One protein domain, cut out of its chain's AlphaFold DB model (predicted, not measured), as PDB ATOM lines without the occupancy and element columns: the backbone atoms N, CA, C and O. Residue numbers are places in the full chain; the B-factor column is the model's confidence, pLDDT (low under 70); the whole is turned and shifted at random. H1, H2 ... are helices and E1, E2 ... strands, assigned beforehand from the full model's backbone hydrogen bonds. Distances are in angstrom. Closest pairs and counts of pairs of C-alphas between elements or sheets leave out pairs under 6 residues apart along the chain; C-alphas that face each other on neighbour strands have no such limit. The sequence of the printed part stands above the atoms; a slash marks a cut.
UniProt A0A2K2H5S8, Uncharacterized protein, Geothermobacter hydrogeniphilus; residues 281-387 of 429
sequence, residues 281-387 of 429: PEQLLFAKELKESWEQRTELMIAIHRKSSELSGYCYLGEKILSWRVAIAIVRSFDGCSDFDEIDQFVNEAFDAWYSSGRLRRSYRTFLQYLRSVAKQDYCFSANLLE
ATOM      1  N   PRO A 281     135.820 177.204 191.788       91.81
ATOM      2  CA  PRO A 281     136.106 178.554 192.282       91.81
ATOM      3  C   PRO A 281     136.185 179.611 191.170       91.81
ATOM      4  O   PRO A 281     135.737 180.738 191.356       91.81
ATOM      5  N   GLU A 282     136.705 179.240 189.998       90.88
ATOM      6  CA  GLU A 282     136.792 180.112 188.816       90.88
ATOM      7  C   GLU A 282     135.401 180.495 188.295       90.88
ATOM      8  O   GLU A 282     135.135 181.662 188.022       90.88
ATOM      9  N   GLN A 283     134.466 179.537 188.247       91.69
ATOM     10  CA  GLN A 283     133.075 179.822 187.878       91.69
ATOM     11  C   GLN A 283     132.410 180.781 188.870       91.69
ATOM     12  O   GLN A 283     131.627 181.641 188.467       91.69
ATOM     13  N   LEU A 284     132.716 180.636 190.163       92.50
ATOM     14  CA  LEU A 284     132.201 181.531 191.195       92.50
ATOM     15  C   LEU A 284     132.736 182.956 191.033       92.50
ATOM     16  O   LEU A 284     131.962 183.902 191.184       92.50
ATOM     17  N   LEU A 285     134.018 183.104 190.692       92.75
ATOM     18  CA  LEU A 285     134.635 184.401 190.420       92.75
ATOM     19  C   LEU A 285     133.928 185.114 189.258       92.75
ATOM     20  O   LEU A 285     133.415 186.213 189.448       92.75
ATOM     21  N   PHE A 286     133.779 184.454 188.106       92.69
ATOM     22  CA  PHE A 286     133.078 185.047 186.960       92.69
ATOM     23  C   PHE A 286     131.606 185.339 187.251       92.69
ATOM     24  O   PHE A 286     131.064 186.348 186.807       92.69
ATOM     25  N   ALA A 287     130.930 184.489 188.029       91.44
ATOM     26  CA  ALA A 287     129.554 184.758 188.431       91.44
ATOM     27  C   ALA A 287     129.445 185.975 189.357       91.44
ATOM     28  O   ALA A 287     128.436 186.685 189.303       91.44
ATOM     29  N   LYS A 288     130.455 186.218 190.200       91.00
ATOM     30  CA  LYS A 288     130.537 187.414 191.040       91.00
ATOM     31  C   LYS A 288     130.712 188.659 190.173       91.00
ATOM     32  O   LYS A 288     129.873 189.552 190.256       91.00
ATOM     33  N   GLU A 289     131.706 188.668 189.288       92.06
ATOM     34  CA  GLU A 289     131.966 189.779 188.357       92.06
ATOM     35  C   GLU A 289     130.745 190.071 187.471       92.06
ATOM     36  O   GLU A 289     130.339 191.222 187.300       92.06
ATOM     37  N   LEU A 290     130.066 189.024 186.989       90.94
ATOM     38  CA  LEU A 290     128.853 189.167 186.185       90.94
ATOM     39  C   LEU A 290     127.728 189.821 186.986       90.94
ATOM     40  O   LEU A 290     127.015 190.679 186.466       90.94
ATOM     41  N   LYS A 291     127.553 189.431 188.252       89.31
ATOM     42  CA  LYS A 291     126.567 190.063 189.130       89.31
ATOM     43  C   LYS A 291     126.925 191.514 189.405       89.31
ATOM     44  O   LYS A 291     126.031 192.339 189.304       89.31
ATOM     45  N   GLU A 292     128.177 191.837 189.703       88.44
ATOM     46  CA  GLU A 292     128.623 193.220 189.914       88.44
ATOM     47  C   GLU A 292     128.378 194.089 188.669       88.44
ATOM     48  O   GLU A 292     127.806 195.175 188.770       88.44
ATOM     49  N   SER A 293     128.711 193.577 187.481       89.38
ATOM     50  CA  SER A 293     128.454 194.243 186.197       89.38
ATOM     51  C   SER A 293     126.951 194.385 185.897       89.38
ATOM     52  O   SER A 293     126.494 195.398 185.363       89.38
ATOM     53  N   TRP A 294     126.136 193.394 186.269       88.44
ATOM     54  CA  TRP A 294     124.671 193.488 186.198       88.44
ATOM     55  C   TRP A 294     124.129 194.573 187.139       88.44
ATOM     56  O   TRP A 294     123.208 195.306 186.786       88.44
ATOM     57  N   GLU A 295     124.740 194.679 188.320       84.12
ATOM     58  CA  GLU A 295     124.606 195.733 189.338       84.12
ATOM     59  C   GLU A 295     124.573 197.139 188.753       84.12
ATOM     60  O   GLU A 295     123.694 197.963 189.015       84.12
ATOM     61  N   GLN A 296     125.585 197.384 187.932       86.38
ATOM     62  CA  GLN A 296     125.893 198.691 187.375       86.38
ATOM     63  C   GLN A 296     124.969 199.062 186.204       86.38
ATOM     64  O   GLN A 296     124.791 200.247 185.921       86.38
ATOM     65  N   ARG A 297     124.341 198.072 185.552       85.31
ATOM     66  CA  ARG A 297     123.536 198.236 184.331       85.31
ATOM     67  C   ARG A 297     122.039 198.118 184.610       85.31
ATOM     68  O   ARG A 297     121.418 197.061 184.471       85.31
ATOM     69  N   THR A 298     121.427 199.237 184.990       80.50
ATOM     70  CA  THR A 298     119.981 199.315 185.289       80.50
ATOM     71  C   THR A 298     119.081 198.970 184.092       80.50
ATOM     72  O   THR A 298     117.949 198.517 184.269       80.50
ATOM     73  N   GLU A 299     119.588 199.125 182.871       81.81
ATOM     74  CA  GLU A 299     118.930 198.791 181.608       81.81
ATOM     75  C   GLU A 299     118.625 197.294 181.465       81.81
ATOM     76  O   GLU A 299     117.597 196.917 180.897       81.81
ATOM     77  N   LEU A 300     119.442 196.425 182.067       80.81
ATOM     78  CA  LEU A 300     119.219 194.977 182.051       80.81
ATOM     79  C   LEU A 300     118.032 194.565 182.939       80.81
ATOM     80  O   LEU A 300     117.514 193.448 182.832       80.81
ATOM     81  N   MET A 301     117.561 195.474 183.798       80.19
ATOM     82  CA  MET A 301     116.490 195.253 184.773       80.19
ATOM     83  C   MET A 301     115.110 195.708 184.267       80.19
ATOM     84  O   MET A 301     114.188 195.923 185.056       80.19
ATOM     85  N   ILE A 302     114.931 195.860 182.955       76.75
ATOM     86  CA  ILE A 302     113.670 196.322 182.365       76.75
ATOM     87  C   ILE A 302     112.672 195.160 182.177       76.75
ATOM     88  O   ILE A 302     112.989 194.112 181.604       76.75
ATOM     89  N   ALA A 303     111.421 195.369 182.602       70.88
ATOM     90  CA  ALA A 303     110.252 194.589 182.190       70.88
ATOM     91  C   ALA A 303     109.369 195.358 181.219       70.88
ATOM     92  O   ALA A 303     109.175 196.570 181.321       70.88
ATOM     93  N   ILE A 304     108.731 194.598 180.334       70.00
ATOM     94  CA  ILE A 304     107.753 195.115 179.388       70.00
ATOM     95  C   ILE A 304     106.361 194.738 179.878       70.00
ATOM     96  O   ILE A 304     105.986 193.561 179.899       70.00
ATOM     97  N   HIS A 305     105.571 195.746 180.257       63.16
ATOM     98  CA  HIS A 305     104.171 195.534 180.600       63.16
ATOM     99  C   HIS A 305     103.300 195.490 179.351       63.16
ATOM    100  O   HIS A 305     103.378 196.331 178.457       63.16
ATOM    101  N   ARG A 306     102.391 194.517 179.325       54.81
ATOM    102  CA  ARG A 306     101.374 194.394 178.285       54.81
ATOM    103  C   ARG A 306     100.149 195.210 178.688       54.81
ATOM    104  O   ARG A 306      99.150 194.633 179.099       54.81
ATOM    105  N   LYS A 307     100.196 196.542 178.584       52.81
ATOM    106  CA  LYS A 307      98.943 197.310 178.601       52.81
ATOM    107  C   LYS A 307      98.328 197.306 177.204       52.81
ATOM    108  O   LYS A 307      98.927 197.744 176.227       52.81
ATOM    109  N   SER A 308      97.130 196.731 177.134       45.09
ATOM    110  CA  SER A 308      96.167 196.955 176.061       45.09
ATOM    111  C   SER A 308      95.911 198.458 175.971       45.09
ATOM    112  O   SER A 308      95.522 199.049 176.971       45.09
ATOM    113  N   SER A 309      96.094 199.045 174.789       44.25
ATOM    114  CA  SER A 309      95.906 200.473 174.499       44.25
ATOM    115  C   SER A 309      97.077 201.384 174.910       44.25
ATOM    116  O   SER A 309      97.195 201.854 176.035       44.25
ATOM    117  N   GLU A 310      97.918 201.663 173.916       47.38
ATOM    118  CA  GLU A 310      98.561 202.965 173.667       47.38
ATOM    119  C   GLU A 310      99.722 203.472 174.533       47.38
ATOM    120  O   GLU A 310     100.372 204.411 174.094       47.38
ATOM    121  N   LEU A 311     100.138 202.818 175.619       43.75
ATOM    122  CA  LEU A 311     101.483 203.062 176.170       43.75
ATOM    123  C   LEU A 311     102.146 201.763 176.641       43.75
ATOM    124  O   LEU A 311     101.802 201.196 177.678       43.75
ATOM    125  N   SER A 312     103.138 201.312 175.867       48.22
ATOM    126  CA  SER A 312     104.119 200.304 176.277       48.22
ATOM    127  C   SER A 312     105.011 200.907 177.364       48.22
ATOM    128  O   SER A 312     106.093 201.408 177.077       48.22
ATOM    129  N   GLY A 313     104.536 200.904 178.607       53.47
ATOM    130  CA  GLY A 313     105.340 201.317 179.751       53.47
ATOM    131  C   GLY A 313     106.429 200.286 180.032       53.47
ATOM    132  O   GLY A 313     106.128 199.124 180.324       53.47
ATOM    133  N   TYR A 314     107.687 200.709 179.945       58.69
ATOM    134  CA  TYR A 314     108.790 199.998 180.577       58.69
ATOM    135  C   TYR A 314     108.650 200.173 182.086       58.69
ATOM    136  O   TYR A 314     108.439 201.287 182.565       58.69
ATOM    137  N   CYS A 315     108.733 199.081 182.834       58.41
ATOM    138  CA  CYS A 315     108.859 199.156 184.279       58.41
ATOM    139  C   CYS A 315     110.237 198.635 184.643       58.41
ATOM    140  O   CYS A 315     110.607 197.521 184.264       58.41
ATOM    141  N   TYR A 316     110.996 199.449 185.367       59.66
ATOM    142  CA  TYR A 316     112.168 198.959 186.062       59.66
ATOM    143  C   TYR A 316     111.681 197.933 187.078       59.66
ATOM    144  O   TYR A 316     110.875 198.251 187.952       59.66
ATOM    145  N   LEU A 317     112.139 196.693 186.934       57.38
ATOM    146  CA  LEU A 317     111.843 195.593 187.844       57.38
ATOM    147  C   LEU A 317     112.623 195.777 189.141       57.38
ATOM    148  O   LEU A 317     113.352 194.861 189.505       57.38
ATOM    149  N   GLY A 318     112.524 196.958 189.764       48.03
ATOM    150  CA  GLY A 318     113.326 197.385 190.903       48.03
ATOM    151  C   GLY A 318     113.770 196.191 191.737       48.03
ATOM    152  O   GLY A 318     112.943 195.404 192.190       48.03
ATOM    153  N   GLU A 319     115.089 196.031 191.841       51.06
ATOM    154  CA  GLU A 319     115.736 195.010 192.667       51.06
ATOM    155  C   GLU A 319     115.648 193.545 192.193       51.06
ATOM    156  O   GLU A 319     116.018 192.653 192.956       51.06
ATOM    157  N   LYS A 320     115.264 193.238 190.941       58.81
ATOM    158  CA  LYS A 320     115.471 191.881 190.389       58.81
ATOM    159  C   LYS A 320     116.948 191.621 190.097       58.81
ATOM    160  O   LYS A 320     117.415 191.674 188.961       58.81
ATOM    161  N   ILE A 321     117.655 191.309 191.174       70.06
ATOM    162  CA  ILE A 321     119.049 190.894 191.206       70.06
ATOM    163  C   ILE A 321     119.191 189.567 190.456       70.06
ATOM    164  O   ILE A 321     118.424 188.620 190.651       70.06
ATOM    165  N   LEU A 322     120.209 189.489 189.601       82.81
ATOM    166  CA  LEU A 322     120.647 188.248 188.977       82.81
ATOM    167  C   LEU A 322     120.951 187.206 190.070       82.81
ATOM    168  O   LEU A 322     121.899 187.362 190.836       82.81
ATOM    169  N   SER A 323     120.150 186.142 190.186       84.50
ATOM    170  CA  SER A 323     120.372 185.082 191.189       84.50
ATOM    171  C   SER A 323     121.699 184.352 190.946       84.50
ATOM    172  O   SER A 323     122.066 184.148 189.787       84.50
ATOM    173  N   TRP A 324     122.360 183.866 192.004       87.00
ATOM    174  CA  TRP A 324     123.622 183.113 191.890       87.00
ATOM    175  C   TRP A 324     123.515 181.898 190.968       87.00
ATOM    176  O   TRP A 324     124.384 181.671 190.131       87.00
ATOM    177  N   ARG A 325     122.400 181.165 191.049       85.69
ATOM    178  CA  ARG A 325     122.148 179.999 190.192       85.69
ATOM    179  C   ARG A 325     122.116 180.352 188.708       85.69
ATOM    180  O   ARG A 325     122.653 179.613 187.895       85.69
ATOM    181  N   VAL A 326     121.501 181.481 188.357       85.12
ATOM    182  CA  VAL A 326     121.435 181.944 186.963       85.12
ATOM    183  C   VAL A 326     122.781 182.490 186.503       85.12
ATOM    184  O   VAL A 326     123.179 182.177 185.390       85.12
ATOM    185  N   ALA A 327     123.495 183.240 187.349       89.19
ATOM    186  CA  ALA A 327     124.837 183.719 187.024       89.19
ATOM    187  C   ALA A 327     125.772 182.545 186.691       89.19
ATOM    188  O   ALA A 327     126.385 182.531 185.631       89.19
ATOM    189  N   ILE A 328     125.785 181.502 187.527       89.00
ATOM    190  CA  ILE A 328     126.582 180.297 187.266       89.00
ATOM    191  C   ILE A 328     126.080 179.532 186.040       89.00
ATOM    192  O   ILE A 328     126.893 179.021 185.281       89.00
ATOM    193  N   ALA A 329     124.767 179.449 185.810       86.38
ATOM    194  CA  ALA A 329     124.243 178.799 184.609       86.38
ATOM    195  C   ALA A 329     124.706 179.495 183.319       86.38
ATOM    196  O   ALA A 329     125.007 178.808 182.350       86.38
ATOM    197  N   ILE A 330     124.794 180.830 183.328       87.94
ATOM    198  CA  ILE A 330     125.351 181.613 182.219       87.94
ATOM    199  C   ILE A 330     126.850 181.346 182.099       87.94
ATOM    200  O   ILE A 330     127.306 180.978 181.034       87.94
ATOM    201  N   VAL A 331     127.623 181.452 183.182       90.19
ATOM    202  CA  VAL A 331     129.076 181.196 183.127       90.19
ATOM    203  C   VAL A 331     129.374 179.790 182.605       90.19
ATOM    204  O   VAL A 331     130.263 179.598 181.787       90.19
ATOM    205  N   ARG A 332     128.600 178.795 183.042       87.06
ATOM    206  CA  ARG A 332     128.783 177.410 182.618       87.06
ATOM    207  C   ARG A 332     128.351 177.144 181.171       87.06
ATOM    208  O   ARG A 332     128.699 176.080 180.673       87.06
ATOM    209  N   SER A 333     127.555 178.009 180.529       85.00
ATOM    210  CA  SER A 333     127.227 177.822 179.104       85.00
ATOM    211  C   SER A 333     128.430 178.083 178.201       85.00
ATOM    212  O   SER A 333     128.391 177.734 177.028       85.00
ATOM    213  N   PHE A 334     129.497 178.662 178.752       82.12
ATOM    214  CA  PHE A 334     130.795 178.765 178.112       82.12
ATOM    215  C   PHE A 334     131.649 177.569 178.543       82.12
ATOM    216  O   PHE A 334     131.723 177.248 179.731       82.12
ATOM    217  N   ASP A 335     132.315 176.915 177.589       70.88
ATOM    218  CA  ASP A 335     133.066 175.661 177.779       70.88
ATOM    219  C   ASP A 335     134.392 175.837 178.570       70.88
ATOM    220  O   ASP A 335     135.401 175.188 178.297       70.88
ATOM    221  N   GLY A 336     134.422 176.727 179.569       61.88
ATOM    222  CA  GLY A 336     135.527 176.888 180.521       61.88
ATOM    223  C   GLY A 336     136.765 177.620 179.995       61.88
ATOM    224  O   GLY A 336     137.771 177.665 180.696       61.88
ATOM    225  N   CYS A 337     136.723 178.184 178.784       55.38
ATOM    226  CA  CYS A 337     137.827 178.959 178.194       55.38
ATOM    227  C   CYS A 337     137.485 180.427 177.913       55.38
ATOM    228  O   CYS A 337     138.322 181.130 177.352       55.38
ATOM    229  N   SER A 338     136.289 180.879 178.281       73.06
ATOM    230  CA  SER A 338     135.879 182.259 178.043       73.06
ATOM    231  C   SER A 338     136.380 183.183 179.138       73.06
ATOM    232  O   SER A 338     136.238 182.888 180.326       73.06
ATOM    233  N   ASP A 339     136.972 184.294 178.711       86.62
ATOM    234  CA  ASP A 339     137.281 185.414 179.590       86.62
ATOM    235  C   ASP A 339     135.982 186.101 180.036       86.62
ATOM    236  O   ASP A 339     134.943 185.992 179.373       86.62
ATOM    237  N   PHE A 340     136.037 186.837 181.143       89.00
ATOM    238  CA  PHE A 340     134.891 187.593 181.634       89.00
ATOM    239  C   PHE A 340     134.343 188.551 180.566       89.00
ATOM    240  O   PHE A 340     133.128 188.656 180.395       89.00
ATOM    241  N   ASP A 341     135.233 189.180 179.794       90.88
ATOM    242  CA  ASP A 341     134.877 190.095 178.708       90.88
ATOM    243  C   ASP A 341     133.990 189.431 177.640       90.88
ATOM    244  O   ASP A 341     133.072 190.065 177.119       90.88
ATOM    245  N   GLU A 342     134.200 188.145 177.340       90.75
ATOM    246  CA  GLU A 342     133.361 187.407 176.386       90.75
ATOM    247  C   GLU A 342     131.958 187.164 176.950       90.75
ATOM    248  O   GLU A 342     130.960 187.297 176.237       90.75
ATOM    249  N   ILE A 343     131.873 186.836 178.242       90.75
ATOM    250  CA  ILE A 343     130.600 186.635 178.940       90.75
ATOM    251  C   ILE A 343     129.830 187.959 178.994       90.75
ATOM    252  O   ILE A 343     128.625 187.983 178.726       90.75
ATOM    253  N   ASP A 344     130.506 189.069 179.302       91.00
ATOM    254  CA  ASP A 344     129.879 190.388 179.333       91.00
ATOM    255  C   ASP A 344     129.424 190.833 177.938       91.00
ATOM    256  O   ASP A 344     128.284 191.278 177.770       91.00
ATOM    257  N   GLN A 345     130.263 190.632 176.916       91.06
ATOM    258  CA  GLN A 345     129.909 190.892 175.524       91.06
ATOM    259  C   GLN A 345     128.684 190.076 175.097       91.06
ATOM    260  O   GLN A 345     127.751 190.644 174.532       91.06
ATOM    261  N   PHE A 346     128.628 188.784 175.425       90.81
ATOM    262  CA  PHE A 346     127.463 187.943 175.151       90.81
ATOM    263  C   PHE A 346     126.189 188.492 175.802       90.81
ATOM    264  O   PHE A 346     125.135 188.534 175.166       90.81
ATOM    265  N   VAL A 347     126.263 188.943 177.058       91.19
ATOM    266  CA  VAL A 347     125.111 189.539 177.748       91.19
ATOM    267  C   VAL A 347     124.647 190.815 177.042       91.19
ATOM    268  O   VAL A 347     123.440 190.990 176.858       91.19
ATOM    269  N   ASN A 348     125.575 191.667 176.598       91.50
ATOM    270  CA  ASN A 348     125.259 192.889 175.855       91.50
ATOM    271  C   ASN A 348     124.628 192.578 174.484       91.50
ATOM    272  O   ASN A 348     123.570 193.112 174.153       91.50
ATOM    273  N   GLU A 349     125.199 191.648 173.719       91.00
ATOM    274  CA  GLU A 349     124.660 191.226 172.419       91.00
ATOM    275  C   GLU A 349     123.277 190.573 172.558       91.00
ATOM    276  O   GLU A 349     122.358 190.834 171.770       91.00
ATOM    277  N   ALA A 350     123.088 189.755 173.595       90.69
ATOM    278  CA  ALA A 350     121.796 189.171 173.923       90.69
ATOM    279  C   ALA A 350     120.772 190.259 174.276       90.69
ATOM    280  O   ALA A 350     119.609 190.174 173.860       90.69
ATOM    281  N   PHE A 351     121.182 191.284 175.027       90.94
ATOM    282  CA  PHE A 351     120.322 192.414 175.353       90.94
ATOM    283  C   PHE A 351     119.913 193.176 174.093       90.94
ATOM    284  O   PHE A 351     118.715 193.369 173.879       90.94
ATOM    285  N   ASP A 352     120.858 193.511 173.216       91.31
ATOM    286  CA  ASP A 352     120.589 194.212 171.959       91.31
ATOM    287  C   ASP A 352     119.644 193.423 171.049       91.31
ATOM    288  O   ASP A 352     118.690 193.983 170.488       91.31
ATOM    289  N   ALA A 353     119.846 192.107 170.942       90.56
ATOM    290  CA  ALA A 353     118.983 191.216 170.172       90.56
ATOM    291  C   ALA A 353     117.547 191.198 170.722       90.56
ATOM    292  O   ALA A 353     116.574 191.326 169.963       90.56
ATOM    293  N   TRP A 354     117.397 191.072 172.045       90.94
ATOM    294  CA  TRP A 354     116.094 191.103 172.702       90.94
ATOM    295  C   TRP A 354     115.428 192.473 172.564       90.94
ATOM    296  O   TRP A 354     114.275 192.547 172.137       90.94
ATOM    297  N   TYR A 355     116.150 193.552 172.859       87.00
ATOM    298  CA  TYR A 355     115.636 194.918 172.869       87.00
ATOM    299  C   TYR A 355     115.189 195.372 171.471       87.00
ATOM    300  O   TYR A 355     114.081 195.898 171.299       87.00
ATOM    301  N   SER A 356     115.982 195.064 170.442       89.56
ATOM    302  CA  SER A 356     115.682 195.409 169.047       89.56
ATOM    303  C   SER A 356     114.498 194.615 168.481       89.56
ATOM    304  O   SER A 356     113.742 195.105 167.638       89.56
ATOM    305  N   SER A 357     114.266 193.387 168.958       87.88
ATOM    306  CA  SER A 357     113.238 192.501 168.406       87.88
ATOM    307  C   SER A 357     111.895 192.609 169.131       87.88
ATOM    308  O   SER A 357     111.652 192.011 170.179       87.88
ATOM    309  N   GLY A 358     110.920 193.269 168.497       84.06
ATOM    310  CA  GLY A 358     109.538 193.308 168.998       84.06
ATOM    311  C   GLY A 358     108.843 191.935 169.070       84.06
ATOM    312  O   GLY A 358     107.794 191.800 169.698       84.06
ATOM    313  N   ARG A 359     109.379 190.893 168.416       87.12
ATOM    314  CA  ARG A 359     108.901 189.505 168.567       87.12
ATOM    315  C   ARG A 359     109.432 188.867 169.852       87.12
ATOM    316  O   ARG A 359     108.640 188.269 170.582       87.12
ATOM    317  N   LEU A 360     110.723 189.034 170.145       86.19
ATOM    318  CA  LEU A 360     111.336 188.517 171.372       86.19
ATOM    319  C   LEU A 360     110.738 189.196 172.602       86.19
ATOM    320  O   LEU A 360     110.299 188.498 173.507       86.19
ATOM    321  N   ARG A 361     110.552 190.518 172.568       85.94
ATOM    322  CA  ARG A 361     109.888 191.288 173.639       85.94
ATOM    323  C   ARG A 361     108.443 190.878 173.930       85.94
ATOM    324  O   ARG A 361     107.942 191.075 175.031       85.94
ATOM    325  N   ARG A 362     107.746 190.307 172.942       82.12
ATOM    326  CA  ARG A 362     106.394 189.753 173.130       82.12
ATOM    327  C   ARG A 362     106.405 188.342 173.709       82.12
ATOM    328  O   ARG A 362     105.423 187.957 174.338       82.12
ATOM    329  N   SER A 363     107.473 187.591 173.456       85.12
ATOM    330  CA  SER A 363     107.625 186.196 173.887       85.12
ATOM    331  C   SER A 363     108.231 186.115 175.290       85.12
ATOM    332  O   SER A 363     107.771 185.333 176.114       85.12
ATOM    333  N   TYR A 364     109.198 186.985 175.580       84.38
ATOM    334  CA  TYR A 364     109.902 187.103 176.851       84.38
ATOM    335  C   TYR A 364     109.632 188.477 177.450       84.38
ATOM    336  O   TYR A 364     110.013 189.497 176.869       84.38
ATOM    337  N   ARG A 365     108.968 188.512 178.610       78.94
ATOM    338  CA  ARG A 365     108.543 189.776 179.239       78.94
ATOM    339  C   ARG A 365     109.693 190.547 179.881       78.94
ATOM    340  O   ARG A 365     109.571 191.752 180.094       78.94
ATOM    341  N   THR A 366     110.776 189.853 180.209       83.81
ATOM    342  CA  THR A 366     111.972 190.419 180.831       83.81
ATOM    343  C   THR A 366     113.209 189.928 180.098       83.81
ATOM    344  O   THR A 366     113.218 188.809 179.571       83.81
ATOM    345  N   PHE A 367     114.263 190.743 180.101       86.31
ATOM    346  CA  PHE A 367     115.543 190.335 179.531       86.31
ATOM    347  C   PHE A 367     116.091 189.081 180.226       86.31
ATOM    348  O   PHE A 367     116.478 188.131 179.556       86.31
ATOM    349  N   LEU A 368     116.005 189.003 181.557       85.12
ATOM    350  CA  LEU A 368     116.438 187.826 182.318       85.12
ATOM    351  C   LEU A 368     115.737 186.528 181.874       85.12
ATOM    352  O   LEU A 368     116.360 185.468 181.853       85.12
ATOM    353  N   GLN A 369     114.451 186.587 181.510       84.19
ATOM    354  CA  GLN A 369     113.722 185.421 180.999       84.19
ATOM    355  C   GLN A 369     114.266 184.977 179.635       84.19
ATOM    356  O   GLN A 369     114.428 183.781 179.398       84.19
ATOM    357  N   TYR A 370     114.573 185.939 178.764       87.56
ATOM    358  CA  TYR A 370     115.204 185.675 177.477       87.56
ATOM    359  C   TYR A 370     116.615 185.106 177.650       87.56
ATOM    360  O   TYR A 370     116.899 184.033 177.127       87.56
ATOM    361  N   LEU A 371     117.462 185.751 178.452       87.50
ATOM    362  CA  LEU A 371     118.842 185.331 178.681       87.50
ATOM    363  C   LEU A 371     118.922 183.893 179.213       87.50
ATOM    364  O   LEU A 371     119.723 183.097 178.738       87.50
ATOM    365  N   ARG A 372     118.018 183.513 180.126       82.62
ATOM    366  CA  ARG A 372     117.885 182.124 180.598       82.62
ATOM    367  C   ARG A 372     117.542 181.144 179.478       82.62
ATOM    368  O   ARG A 372     118.013 180.012 179.503       82.62
ATOM    369  N   SER A 373     116.677 181.542 178.548       83.94
ATOM    370  CA  SER A 373     116.290 180.681 177.427       83.94
ATOM    371  C   SER A 373     117.462 180.432 176.479       83.94
ATOM    372  O   SER A 373     117.636 179.299 176.043       83.94
ATOM    373  N   VAL A 374     118.291 181.454 176.244       83.50
ATOM    374  CA  VAL A 374     119.489 181.358 175.401       83.50
ATOM    375  C   VAL A 374     120.556 180.513 176.097       83.50
ATOM    376  O   VAL A 374     120.969 179.497 175.553       83.50
ATOM    377  N   ALA A 375     120.883 180.818 177.357       75.75
ATOM    378  CA  ALA A 375     121.879 180.063 178.121       75.75
ATOM    379  C   ALA A 375     121.538 178.562 178.250       75.75
ATOM    380  O   ALA A 375     122.426 177.716 178.253       75.75
ATOM    381  N   LYS A 376     120.244 178.200 178.319       71.88
ATOM    382  CA  LYS A 376     119.799 176.793 178.297       71.88
ATOM    383  C   LYS A 376     119.978 176.117 176.934       71.88
ATOM    384  O   LYS A 376     120.209 174.909 176.899       71.88
ATOM    385  N   GLN A 377     119.806 176.852 175.835       61.62
ATOM    386  CA  GLN A 377     119.946 176.305 174.482       61.62
ATOM    387  C   GLN A 377     121.401 175.944 174.186       61.62
ATOM    388  O   GLN A 377     121.651 174.842 173.698       61.62
ATOM    389  N   ASP A 378     122.339 176.801 174.583       56.66
ATOM    390  CA  ASP A 378     123.768 176.561 174.371       56.66
ATOM    391  C   ASP A 378     124.284 175.405 175.247       56.66
ATOM    392  O   ASP A 378     125.023 174.547 174.768       56.66
ATOM    393  N   TYR A 379     123.771 175.269 176.479       50.09
ATOM    394  CA  TYR A 379     124.064 174.124 177.355       50.09
ATOM    395  C   TYR A 379     123.598 172.777 176.794       50.09
ATOM    396  O   TYR A 379     124.260 171.753 176.949       50.09
ATOM    397  N   CYS A 380     122.421 172.752 176.159       43.16
ATOM    398  CA  CYS A 380     121.932 171.537 175.511       43.16
ATOM    399  C   CYS A 380     122.731 171.232 174.241       43.16
ATOM    400  O   CYS A 380     122.869 170.067 173.878       43.16
ATOM    401  N   PHE A 381     123.254 172.247 173.554       34.56
ATOM    402  CA  PHE A 381     124.096 172.047 172.383       34.56
ATOM    403  C   PHE A 381     125.456 171.436 172.762       34.56
ATOM    404  O   PHE A 381     125.869 170.460 172.135       34.56
ATOM    405  N   SER A 382     126.102 171.923 173.828       36.62
ATOM    406  CA  SER A 382     127.386 171.386 174.307       36.62
ATOM    407  C   SER A 382     127.254 170.008 174.972       36.62
ATOM    408  O   SER A 382     128.060 169.116 174.697       36.62
ATOM    409  N   ALA A 383     126.193 169.764 175.754       38.12
ATOM    410  CA  ALA A 383     125.933 168.451 176.356       38.12
ATOM    411  C   ALA A 383     125.687 167.351 175.303       38.12
ATOM    412  O   ALA A 383     126.214 166.247 175.419       38.12
ATOM    413  N   ASN A 384     124.961 167.667 174.223       34.44
ATOM    414  CA  ASN A 384     124.740 166.723 173.122       34.44
ATOM    415  C   ASN A 384     126.004 166.466 172.279       34.44
ATOM    416  O   ASN A 384     126.092 165.434 171.614       34.44
ATOM    417  N   LEU A 385     126.984 167.377 172.293       32.56
ATOM    418  CA  LEU A 385     128.249 167.205 171.575       32.56
ATOM    419  C   LEU A 385     129.229 166.294 172.338       32.56
ATOM    420  O   LEU A 385     129.997 165.567 171.715       32.56
ATOM    421  N   LEU A 386     129.174 166.298 173.674       36.91
ATOM    422  CA  LEU A 386     130.006 165.459 174.547       36.91
ATOM    423  C   LEU A 386     129.478 164.023 174.721       36.91
ATOM    424  O   LEU A 386     130.266 163.123 175.002       36.91
ATOM    425  N   GLU A 387     128.178 163.786 174.517       36.12
ATOM    426  CA  GLU A 387     127.573 162.440 174.560       36.12
ATOM    427  C   GLU A 387     127.558 161.716 173.203       36.12
ATOM    428  O   GLU A 387     127.197 160.537 173.121       36.12
TER     429      GLU A 387
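Overview. This is residues 281 to 387 of the 429 residues of an uncharacterized protein of Geothermobacter hydrogeniphilus (UniProt A0A2K2H5S8). Three long helices, H1, H4 and H6, and the shorter H3 pack in a crossed cluster, H1 meeting H3 and H4, and H6 meeting H3 and H4 in turn. A small two-stranded hairpin, E1 and E2, lies toward one end of the long axis, with the short helices H2 and H5 nearby. The printed part has 107 residues, with six named helices and two strands in the order H1 H2 E1 E2 H3 H4 H5 H6; the sheet E1 - E2 is antiparallel and the class is mostly helix. The whole is compact, with a radius of gyration of the C-alphas of 14.8 A, yet elongated in outline, spanning 48 by 30 by 20 A.

Along the chain. Find C-alpha 302 at (113.670, 196.322, 182.365), where strand E1, residues 302 to 304, begins; strand E2 is residues 314 to 316. Just before E1 is H2, residues 298 to 301, and before that H1, residues 281 to 296, runs 23.1 A from C-alpha 281 at (136.106, 178.554, 192.282). After E2 come H3, residues 324 to 332, 12.0 A long, H4, residues 340 to 356, 24.3 A, and H5, residues 360 to 363. H6, residues 367 to 386, is the longest helix at 29.2 A and ends at C-alpha 386, (130.006, 165.459, 174.547).

Arrangement. Start at the hairpin of E1 and E2, antiparallel at 143 degrees, where N 303 and O 315 are within hydrogen-bond range at 2.8 A. Nearby, H2 touches H6, the closest C-alphas being Leu 300 and Phe 367, 6.4 A apart. H4 touches H6 with residues 347 to 354 alone, closest at the C-alphas of Phe 351 and Phe 367, 6.7 A, at a steep tilt of 57 degrees, opposite ways. H6 touches H3 with residues 372 to 379 alone, closest at the C-alphas of Ile 330 and Ala 375, 5.6 A, at a steep tilt of 45 degrees, the same way. H3 touches H1, closest at the C-alphas of Ala 287 and Ala 327, 5.0 A, at a steep tilt of 66 degrees, opposite ways. H1 touches H4 with residues 286 to 290 alone, closest at the C-alphas of Phe 286 and Phe 340, 6.2 A, at a steep tilt of 44 degrees, the same way. H4 and H5 only just touch, and only at the corner, with 3 pairs of C-alphas within 8 A, the closest being Trp 354 and Leu 360, 5.6 A. H1 and H6 are apart. In H1, H3, H4 and H6 every O i to N i+4 pair is within hydrogen-bond range; H2 and H5 are too short for such a pair.

Size, cuts and confidence. Look to Glu 310 and Glu 387 for the two C-alphas farthest apart, 49.8 A. The printed part has no cut and no long link. The mean pLDDT of the printed part is 76.0, and it is under 70 at residues 305 to 320, 336 to 337 and 377 to 387.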